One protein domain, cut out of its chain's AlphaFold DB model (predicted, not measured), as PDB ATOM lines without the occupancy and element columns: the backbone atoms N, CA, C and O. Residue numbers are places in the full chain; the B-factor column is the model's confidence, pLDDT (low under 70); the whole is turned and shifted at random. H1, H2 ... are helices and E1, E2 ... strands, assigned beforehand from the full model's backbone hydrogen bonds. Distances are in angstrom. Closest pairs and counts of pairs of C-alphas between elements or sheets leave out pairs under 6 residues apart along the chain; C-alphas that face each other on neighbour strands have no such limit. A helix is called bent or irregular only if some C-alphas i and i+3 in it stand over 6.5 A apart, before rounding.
ATOM      1  N   PHE A   6     -38.868 -18.860   7.520       95.06
ATOM      2  CA  PHE A   6     -39.590 -17.664   7.950       95.06
ATOM      3  C   PHE A   6     -38.684 -16.445   8.119       95.06
ATOM      4  O   PHE A   6     -37.479 -16.572   8.338       95.06
ATOM      5  N   ALA A   7     -39.309 -15.275   8.041       96.75
ATOM      6  CA  ALA A   7     -38.790 -13.982   8.461       96.75
ATOM      7  C   ALA A   7     -39.946 -13.199   9.102       96.75
ATOM      8  O   ALA A   7     -41.108 -13.450   8.775       96.75
ATOM      9  N   VAL A   8     -39.636 -12.267   9.999       97.88
ATOM     10  CA  VAL A   8     -40.634 -11.452  10.706       97.88
ATOM     11  C   VAL A   8     -40.348  -9.977  10.461       97.88
ATOM     12  O   VAL A   8     -39.195  -9.578  10.321       97.88
ATOM     13  N   PHE A   9     -41.394  -9.161  10.413       97.62
ATOM     14  CA  PHE A   9     -41.261  -7.715  10.478       97.62
ATOM     15  C   PHE A   9     -42.386  -7.116  11.321       97.62
ATOM     16  O   PHE A   9     -43.463  -7.707  11.429       97.62
ATOM     17  N   ASP A  10     -42.134  -5.950  11.900       96.25
ATOM     18  CA  ASP A  10     -43.132  -5.114  12.552       96.25
ATOM     19  C   ASP A  10     -42.920  -3.628  12.219       96.25
ATOM     20  O   ASP A  10     -41.947  -3.205  11.581       96.25
ATOM     21  N   THR A  11     -43.903  -2.832  12.622       95.81
ATOM     22  CA  THR A  11     -43.810  -1.377  12.660       95.81
ATOM     23  C   THR A  11     -43.950  -0.923  14.098       95.81
ATOM     24  O   THR A  11     -44.771  -1.479  14.829       95.81
ATOM     25  N   TYR A  12     -43.227   0.123  14.481       95.00
ATOM     26  CA  TYR A  12     -43.308   0.685  15.823       95.00
ATOM     27  C   TYR A  12     -43.522   2.198  15.799       95.00
ATOM     28  O   TYR A  12     -43.127   2.904  14.866       95.00
ATOM     29  N   ILE A  13     -44.141   2.684  16.873       92.69
ATOM     30  CA  ILE A  13     -44.296   4.102  17.195       92.69
ATOM     31  C   ILE A  13     -43.579   4.323  18.529       92.69
ATOM     32  O   ILE A  13     -43.449   3.404  19.340       92.69
ATOM     33  N   GLU A  14     -43.086   5.538  18.751       87.56
ATOM     34  CA  GLU A  14     -42.430   5.933  19.999       87.56
ATOM     35  C   GLU A  14     -41.274   4.993  20.394       87.56
ATOM     36  O   GLU A  14     -40.234   4.988  19.735       87.56
ATOM     37  N   LYS A  15     -41.430   4.237  21.488       89.06
ATOM     38  CA  LYS A  15     -40.362   3.486  22.166       89.06
ATOM     39  C   LYS A  15     -40.483   1.968  22.015       89.06
ATOM     40  O   LYS A  15     -39.734   1.235  22.656       89.06
ATOM     41  N   ASP A  16     -41.402   1.482  21.186       90.06
ATOM     42  CA  ASP A  16     -41.662   0.044  21.030       90.06
ATOM     43  C   ASP A  16     -40.760  -0.649  19.999       90.06
ATOM     44  O   ASP A  16     -41.122  -1.680  19.438       90.06
ATOM     45  N   PHE A  17     -39.560  -0.107  19.779       94.75
ATOM     46  CA  PHE A  17     -38.569  -0.666  18.865       94.75
ATOM     47  C   PHE A  17     -38.258  -2.135  19.199       94.75
ATOM     48  O   PHE A  17     -37.988  -2.471  20.353       94.75
ATOM     49  N   GLU A  18     -38.322  -3.002  18.184       96.62
ATOM     50  CA  GLU A  18     -37.968  -4.432  18.206       96.62
ATOM     51  C   GLU A  18     -38.743  -5.345  19.176       96.62
ATOM     52  O   GLU A  18     -38.492  -6.557  19.233       96.62
ATOM     53  N   LYS A  19     -39.722  -4.828  19.925       95.62
ATOM     54  CA  LYS A  19     -40.437  -5.630  20.928       95.62
ATOM     55  C   LYS A  19     -41.245  -6.762  20.298       95.62
ATOM     56  O   LYS A  19     -41.168  -7.901  20.770       95.62
ATOM     57  N   ALA A  20     -42.050  -6.469  19.274       96.12
ATOM     58  CA  ALA A  20     -42.920  -7.484  18.688       96.12
ATOM     59  C   ALA A  20     -42.127  -8.426  17.777       96.12
ATOM     60  O   ALA A  20     -42.323  -9.641  17.864       96.12
ATOM     61  N   VAL A  21     -41.181  -7.900  16.993       97.69
ATOM     62  CA  VAL A  21     -40.325  -8.721  16.126       97.69
ATOM     63  C   VAL A  21     -39.527  -9.763  16.921       97.69
ATOM     64  O   VAL A  21     -39.622 -10.953  16.617       97.69
ATOM     65  N   THR A  22     -38.861  -9.367  18.012       97.06
ATOM     66  CA  THR A  22     -38.062 -10.281  18.851       97.06
ATOM     67  C   THR A  22     -38.941 -11.341  19.506       97.06
ATOM     68  O   THR A  22     -38.631 -12.534  19.500       97.06
ATOM     69  N   LYS A  23     -40.094 -10.924  20.042       97.88
ATOM     70  CA  LYS A  23     -41.062 -11.842  20.653       97.88
ATOM     71  C   LYS A  23     -41.560 -12.887  19.653       97.88
ATOM     72  O   LYS A  23     -41.726 -14.053  20.014       97.88
ATOM     73  N   MET A  24     -41.816 -12.478  18.416       97.69
ATOM     74  CA  MET A  24     -42.297 -13.362  17.358       97.69
ATOM     75  C   MET A  24     -41.221 -14.341  16.886       97.69
ATOM     76  O   MET A  24     -41.528 -15.522  16.730       97.69
ATOM     77  N   GLU A  25     -39.974 -13.896  16.716       96.94
ATOM     78  CA  GLU A  25     -38.858 -14.790  16.389       96.94
ATOM     79  C   GLU A  25     -38.659 -15.860  17.463       96.94
ATOM     80  O   GLU A  25     -38.656 -17.051  17.145       96.94
ATOM     81  N   ASN A  26     -38.583 -15.455  18.735       96.31
ATOM     82  CA  ASN A  26     -38.426 -16.384  19.854       96.31
ATOM     83  C   ASN A  26     -39.573 -17.399  19.898       96.31
ATOM     84  O   ASN A  26     -39.338 -18.604  19.959       96.31
ATOM     85  N   ARG A  27     -40.823 -16.935  19.760       97.00
ATOM     86  CA  ARG A  27     -41.992 -17.823  19.767       97.00
ATOM     87  C   ARG A  27     -41.971 -18.831  18.617       97.00
ATOM     88  O   ARG A  27     -42.358 -19.979  18.827       97.00
ATOM     89  N   LEU A  28     -41.559 -18.431  17.414       95.19
ATOM     90  CA  LEU A  28     -41.475 -19.334  16.261       95.19
ATOM     91  C   LEU A  28     -40.348 -20.356  16.426       95.19
ATOM     92  O   LEU A  28     -40.570 -21.537  16.157       95.19
ATOM     93  N   ASN A  29     -39.194 -19.926  16.937       92.88
ATOM     94  CA  ASN A  29     -38.072 -20.812  17.238       92.88
ATOM     95  C   ASN A  29     -38.434 -21.856  18.312       92.88
ATOM     96  O   ASN A  29     -38.092 -23.026  18.164       92.88
ATOM     97  N   GLU A  30     -39.165 -21.462  19.357       95.06
ATOM     98  CA  GLU A  30     -39.571 -22.360  20.446       95.06
ATOM     99  C   GLU A  30     -40.724 -23.299  20.068       95.06
ATOM    100  O   GLU A  30     -40.718 -24.479  20.415       95.06
ATOM    101  N   LYS A  31     -41.769 -22.769  19.418       95.31
ATOM    102  CA  LYS A  31     -43.043 -23.489  19.241       95.31
ATOM    103  C   LYS A  31     -43.152 -24.231  17.918       95.31
ATOM    104  O   LYS A  31     -44.014 -25.097  17.796       95.31
ATOM    105  N   VAL A  32     -42.320 -23.903  16.930       92.56
ATOM    106  CA  VAL A  32     -42.393 -24.493  15.587       92.56
ATOM    107  C   VAL A  32     -41.043 -25.112  15.208       92.56
ATOM    108  O   VAL A  32     -40.360 -24.631  14.299       92.56
ATOM    109  N   PRO A  33     -40.643 -26.209  15.876       84.81
ATOM    110  CA  PRO A  33     -39.387 -26.880  15.573       84.81
ATOM    111  C   PRO A  33     -39.348 -27.325  14.102       84.81
ATOM    112  O   PRO A  33     -40.293 -27.908  13.562       84.81
ATOM    113  N   GLY A  34     -38.235 -27.021  13.431       88.56
ATOM    114  CA  GLY A  34     -38.019 -27.314  12.011       88.56
ATOM    115  C   GLY A  34     -38.366 -26.177  11.044       88.56
ATOM    116  O   GLY A  34     -38.203 -26.369   9.837       88.56
ATOM    117  N   LEU A  35     -38.814 -25.021  11.549       92.38
ATOM    118  CA  LEU A  35     -38.873 -23.771  10.794       92.38
ATOM    119  C   LEU A  35     -37.502 -23.080  10.822       92.38
ATOM    120  O   LEU A  35     -36.902 -22.942  11.883       92.38
ATOM    121  N   LYS A  36     -36.995 -22.644   9.666       92.25
ATOM    122  CA  LYS A  36     -35.680 -21.987   9.571       92.25
ATOM    123  C   LYS A  36     -35.815 -20.468   9.462       92.25
ATOM    124  O   LYS A  36     -36.439 -19.983   8.520       92.25
ATOM    125  N   LEU A  37     -35.186 -19.720  10.367       93.88
ATOM    126  CA  LEU A  37     -35.062 -18.264  10.246       93.88
ATOM    127  C   LEU A  37     -34.119 -17.913   9.080       93.88
ATOM    128  O   LEU A  37     -32.993 -18.410   9.021       93.88
ATOM    129  N   ILE A  38     -34.569 -17.081   8.134       93.81
ATOM    130  CA  ILE A  38     -33.781 -16.736   6.926       93.81
ATOM    131  C   ILE A  38     -33.069 -15.390   7.017       93.81
ATOM    132  O   ILE A  38     -32.060 -15.188   6.338       93.81
ATOM    133  N   ALA A  39     -33.587 -14.486   7.840       94.50
ATOM    134  CA  ALA A  39     -33.026 -13.175   8.122       94.50
ATOM    135  C   ALA A  39     -33.538 -12.711   9.489       94.50
ATOM    136  O   ALA A  39     -34.697 -12.980   9.797       94.50
ATOM    137  N   HIS A  40     -32.698 -12.005  10.252       95.44
ATOM    138  CA  HIS A  40     -33.145 -11.290  11.449       95.44
ATOM    139  C   HIS A  40     -34.265 -10.325  11.096       95.44
ATOM    140  O   HIS A  40     -34.204  -9.669  10.051       95.44
ATOM    141  N   GLY A  41     -35.265 -10.275  11.960       97.00
ATOM    142  CA  GLY A  41     -36.475  -9.523  11.739       97.00
ATOM    143  C   GLY A  41     -36.242  -8.022  11.624       97.00
ATOM    144  O   GLY A  41     -35.225  -7.479  12.053       97.00
ATOM    145  N   LEU A  42     -37.200  -7.358  10.988       98.12
ATOM    146  CA  LEU A  42     -37.142  -5.931  10.703       98.12
ATOM    147  C   LEU A  42     -38.158  -5.165  11.554       98.12
ATOM    148  O   LEU A  42     -39.344  -5.458  11.471       98.12
ATOM    149  N   SER A  43     -37.703  -4.144  12.279       97.38
ATOM    150  CA  SER A  43     -38.565  -3.202  13.003       97.38
ATOM    151  C   SER A  43     -38.458  -1.805  12.405       97.38
ATOM    152  O   SER A  43     -37.392  -1.190  12.460       97.38
ATOM    153  N   ILE A  44     -39.552  -1.300  11.823       97.38
ATOM    154  CA  ILE A  44     -39.579  -0.022  11.085       97.38
ATOM    155  C   ILE A  44     -40.373   1.052  11.816       97.38
ATOM    156  O   ILE A  44     -41.501   0.819  12.255       97.38
ATOM    157  N   LYS A  45     -39.805   2.259  11.898       94.69
ATOM    158  CA  LYS A  45     -40.479   3.387  12.529       94.69
ATOM    159  C   LYS A  45     -41.553   3.942  11.605       94.69
ATOM    160  O   LYS A  45     -41.326   4.163  10.414       94.69
ATOM    161  N   VAL A  46     -42.715   4.228  12.178       95.62
ATOM    162  CA  VAL A  46     -43.783   4.960  11.494       95.62
ATOM    163  C   VAL A  46     -44.122   6.245  12.247       95.62
ATOM    164  O   VAL A  46     -43.944   6.331  13.462       95.62
ATOM    165  N   GLN A  47     -44.584   7.268  11.525       93.31
ATOM    166  CA  GLN A  47     -44.876   8.589  12.107       93.31
ATOM    167  C   GLN A  47     -46.088   8.583  13.049       93.31
ATOM    168  O   GLN A  47     -46.195   9.433  13.927       93.31
ATOM    169  N   GLY A  48     -46.988   7.614  12.892       92.12
ATOM    170  CA  GLY A  48     -48.156   7.437  13.742       92.12
ATOM    171  C   GLY A  48     -48.913   6.161  13.391       92.12
ATOM    172  O   GLY A  48     -48.471   5.372  12.559       92.12
ATOM    173  N   ILE A  49     -50.087   5.971  13.999       88.69
ATOM    174  CA  ILE A  49     -50.901   4.748  13.850       88.69
ATOM    175  C   ILE A  49     -51.256   4.466  12.385       88.69
ATOM    176  O   ILE A  49     -51.301   3.314  11.964       88.69
ATOM    177  N   LYS A  50     -51.483   5.518  11.592       91.12
ATOM    178  CA  LYS A  50     -51.799   5.412  10.159       91.12
ATOM    179  C   LYS A  50     -50.560   5.423   9.255       91.12
ATOM    180  O   LYS A  50     -50.705   5.464   8.037       91.12
ATOM    181  N   GLY A  51     -49.355   5.409   9.821       90.12
ATOM    182  CA  GLY A  51     -48.132   5.686   9.078       90.12
ATOM    183  C   GLY A  51     -47.896   7.189   8.863       90.12
ATOM    184  O   GLY A  51     -48.418   7.996   9.636       90.12
ATOM    185  N   PRO A  52     -47.128   7.567   7.823       94.81
ATOM    186  CA  PRO A  52     -46.360   6.688   6.931       94.81
ATOM    187  C   PRO A  52     -45.091   6.123   7.598       94.81
ATOM    188  O   PRO A  52     -44.734   6.494   8.718       94.81
ATOM    189  N   ILE A  53     -44.408   5.220   6.889       95.31
ATOM    190  CA  ILE A  53     -42.997   4.889   7.149       95.31
ATOM    191  C   ILE A  53     -42.153   6.137   6.861       95.31
ATOM    192  O   ILE A  53     -42.460   6.883   5.929       95.31
ATOM    193  N   LEU A  54     -41.093   6.365   7.636       92.00
ATOM    194  CA  LEU A  54     -40.147   7.445   7.351       92.00
ATOM    195  C   LEU A  54     -39.408   7.184   6.031       92.00
ATOM    196  O   LEU A  54     -38.962   6.065   5.781       92.00
ATOM    197  N   GLU A  55     -39.238   8.201   5.183       93.56
ATOM    198  CA  GLU A  55     -38.574   8.023   3.879       93.56
ATOM    199  C   GLU A  55     -37.157   7.439   4.010       93.56
ATOM    200  O   GLU A  55     -36.771   6.569   3.228       93.56
ATOM    201  N   GLU A  56     -36.424   7.838   5.052       92.56
ATOM    202  CA  GLU A  56     -35.094   7.321   5.404       92.56
ATOM    203  C   GLU A  56     -35.076   5.819   5.749       92.56
ATOM    204  O   GLU A  56     -34.040   5.165   5.622       92.56
ATOM    205  N   ASP A  57     -36.223   5.252   6.126       94.06
ATOM    206  CA  ASP A  57     -36.377   3.838   6.473       94.06
ATOM    207  C   ASP A  57     -36.845   2.976   5.285       94.06
ATOM    208  O   ASP A  57     -36.683   1.752   5.308       94.06
ATOM    209  N   ILE A  58     -37.339   3.575   4.193       95.44
ATOM    210  CA  ILE A  58     -37.727   2.844   2.970       95.44
ATOM    211  C   ILE A  58     -36.574   1.985   2.407       95.44
ATOM    212  O   ILE A  58     -36.828   0.837   2.007       95.44
ATOM    213  N   PRO A  59     -35.308   2.458   2.356       97.44
ATOM    214  CA  PRO A  59     -34.180   1.626   1.945       97.44
ATOM    215  C   PRO A  59     -34.034   0.348   2.781       97.44
ATOM    216  O   PRO A  59     -33.808  -0.718   2.205       97.44
ATOM    217  N   LYS A  60     -34.255   0.413   4.101       97.06
ATOM    218  CA  LYS A  60     -34.159  -0.750   5.004       97.06
ATOM    219  C   LYS A  60     -35.193  -1.819   4.642       97.06
ATOM    220  O   LYS A  60     -34.854  -3.000   4.569       97.06
ATOM    221  N   CYS A  61     -36.421  -1.414   4.310       97.19
ATOM    222  CA  CYS A  61     -37.467  -2.321   3.824       97.19
ATOM    223  C   CYS A  61     -37.043  -3.041   2.534       97.19
ATOM    224  O   CYS A  61     -37.183  -4.262   2.408       97.19
ATOM    225  N   LYS A  62     -36.482  -2.295   1.572       97.81
ATOM    226  CA  LYS A  62     -36.000  -2.861   0.301       97.81
ATOM    227  C   LYS A  62     -34.844  -3.833   0.525       97.81
ATOM    228  O   LYS A  62     -34.813  -4.901  -0.085       97.81
ATOM    229  N   GLU A  63     -33.893  -3.482   1.384       97.69
ATOM    230  CA  GLU A  63     -32.770  -4.354   1.731       97.69
ATOM    231  C   GLU A  63     -33.220  -5.638   2.418       97.69
ATOM    232  O   GLU A  63     -32.723  -6.715   2.085       97.69
ATOM    233  N   PHE A  64     -34.186  -5.552   3.328       97.75
ATOM    234  CA  PHE A  64     -34.765  -6.718   3.979       97.75
ATOM    235  C   PHE A  64     -35.421  -7.665   2.965       97.75
ATOM    236  O   PHE A  64     -35.100  -8.856   2.933       97.75
ATOM    237  N   GLY A  65     -36.230  -7.129   2.044       97.00
ATOM    238  CA  GLY A  65     -36.804  -7.906   0.942       97.00
ATOM    239  C   GLY A  65     -35.737  -8.567   0.059       97.00
ATOM    240  O   GLY A  65     -35.832  -9.755  -0.252       97.00
ATOM    241  N   LYS A  66     -34.662  -7.841  -0.284       97.25
ATOM    242  CA  LYS A  66     -33.519  -8.398  -1.034       97.25
ATOM    243  C   LYS A  66     -32.820  -9.525  -0.270       97.25
ATOM    244  O   LYS A  66     -32.489 -10.543  -0.876       97.25
ATOM    245  N   LYS A  67     -32.599  -9.379   1.044       95.75
ATOM    246  CA  LYS A  67     -31.995 -10.421   1.895       95.75
ATOM    247  C   LYS A  67     -32.834 -11.698   1.874       95.75
ATOM    248  O   LYS A  67     -32.277 -12.773   1.646       95.75
ATOM    249  N   ILE A  68     -34.154 -11.576   2.026       95.88
ATOM    250  CA  ILE A  68     -35.095 -12.702   1.940       95.88
ATOM    251  C   ILE A  68     -35.012 -13.365   0.561       95.88
ATOM    252  O   ILE A  68     -34.732 -14.560   0.475       95.88
ATOM    253  N   ALA A  69     -35.167 -12.592  -0.517       95.38
ATOM    254  CA  ALA A  69     -35.146 -13.119  -1.879       95.38
ATOM    255  C   ALA A  69     -33.825 -13.838  -2.208       95.38
ATOM    256  O   ALA A  69     -33.825 -14.924  -2.786       95.38
ATOM    257  N   ASN A  70     -32.688 -13.273  -1.795       94.94
ATOM    258  CA  ASN A  70     -31.372 -13.876  -2.006       94.94
ATOM    259  C   ASN A  70     -31.180 -15.174  -1.219       94.94
ATOM    260  O   ASN A  70     -30.487 -16.070  -1.694       94.94
ATOM    261  N   LYS A  71     -31.767 -15.284  -0.022       91.00
ATOM    262  CA  LYS A  71     -31.751 -16.530   0.750       91.00
ATOM    263  C   LYS A  71     -32.651 -17.576   0.104       91.00
ATOM    264  O   LYS A  71     -32.216 -18.711  -0.014       91.00
ATOM    265  N   MET A  72     -33.832 -17.189  -0.379       87.50
ATOM    266  CA  MET A  72     -34.767 -18.100  -1.048       87.50
ATOM    267  C   MET A  72     -34.217 -18.678  -2.354       87.50
ATOM    268  O   MET A  72     -34.432 -19.849  -2.618       87.50
ATOM    269  N   LYS A  73     -33.455 -17.905  -3.138       88.50
ATOM    270  CA  LYS A  73     -32.770 -18.407  -4.347       88.50
ATOM    271  C   LYS A  73     -31.673 -19.446  -4.065       88.50
ATOM    272  O   LYS A  73     -31.190 -20.072  -4.999       88.50
ATOM    273  N   LYS A  74     -31.215 -19.548  -2.814       76.12
ATOM    274  CA  LYS A  74     -30.159 -20.471  -2.361       76.12
ATOM    275  C   LYS A  74     -30.714 -21.659  -1.562       76.12
ATOM    276  O   LYS A  74     -29.916 -22.427  -1.029       76.12
TER     277      LYS A  74
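AT A GLANCE: This is residues 6 to 74 of the 75 residues of an uncharacterized protein of Methanocellales archaeon (UniProt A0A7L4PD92). A narrow strip of two parallel strands, E1 and E2, lies between two helices: H1 is on the E1 side and near both strands, and H2 is along the E2 side. Both helices run back against the direction of the strands, and their later parts reach past the strip. The printed part has 69 residues, with the order E1, H1, E2, H2 and the sheet order E1, E2, all parallel; the class is mixed, helices and strands. It is only just compact, close to loose, with a radius of gyration of the C-alphas of 13.1 A, and the C-alphas span 36 by 26 by 15 A.

IN THESE COORDINATES: Start at Phe 6 and go to C-alpha 9 at (-41.261, -7.715, 10.478), where strand E1 begins; it holds residues 9 to 12 and is 10.2 A long. Next find helix H1, residues 19 to 31, 18.1 A from first to last C-alpha. Strand E2, residues 42 to 45, begins at C-alpha 42 at (-37.142, -5.931, 10.703) and is 10.1 A long. Helix H2, residues 55 to 72, is 26.9 A long and ends at C-alpha 72 at (-34.767, -18.100, -1.048). H2 is irregular, but only just: C-alphas 56 and 59 are 6.7 A apart.

HOW THE PARTS SIT: Look first at the sheet, where E1 and E2 are parallel neighbours with 23 degrees between their directions. N 10 and O 42, 2.9 A apart, and N 44 and O 10, 3.1 A apart, are within hydrogen-bond range. E1, H1 and E2 form a strand-helix-strand unit, two parallel neighbour strands with a helix between them along the chain, and its crossover is right-handed. The closest C-alphas of E1 and H1 are those of Asp 10 and Val 21, 5.8 A apart. For H1 and E2 they are those of Val 21 and Ser 43, 6.6 A apart. For E2 and H2 the closest C-alphas are those of Ile 44 and Asp 57, 6.8 A apart, and 5 pairs of their C-alphas are within 8 A. H2 is apart from E1 and from H1. In H1 every O i to N i+4 pair is within hydrogen-bond range; in H2 it is 12 of 14.

THE WHOLE: The two C-alphas farthest apart are those of Gly 48 and Lys 74, at 36.9 A. Run down the residue numbers from 6 to 74 and you meet no cut. The links E1 to H1, H1 to E2 and E2 to H2 are short, with 6, 10 and 9 residues between the elements. In the B-factor column the mean pLDDT of the printed part is 94.2, and no printed residue is under 70.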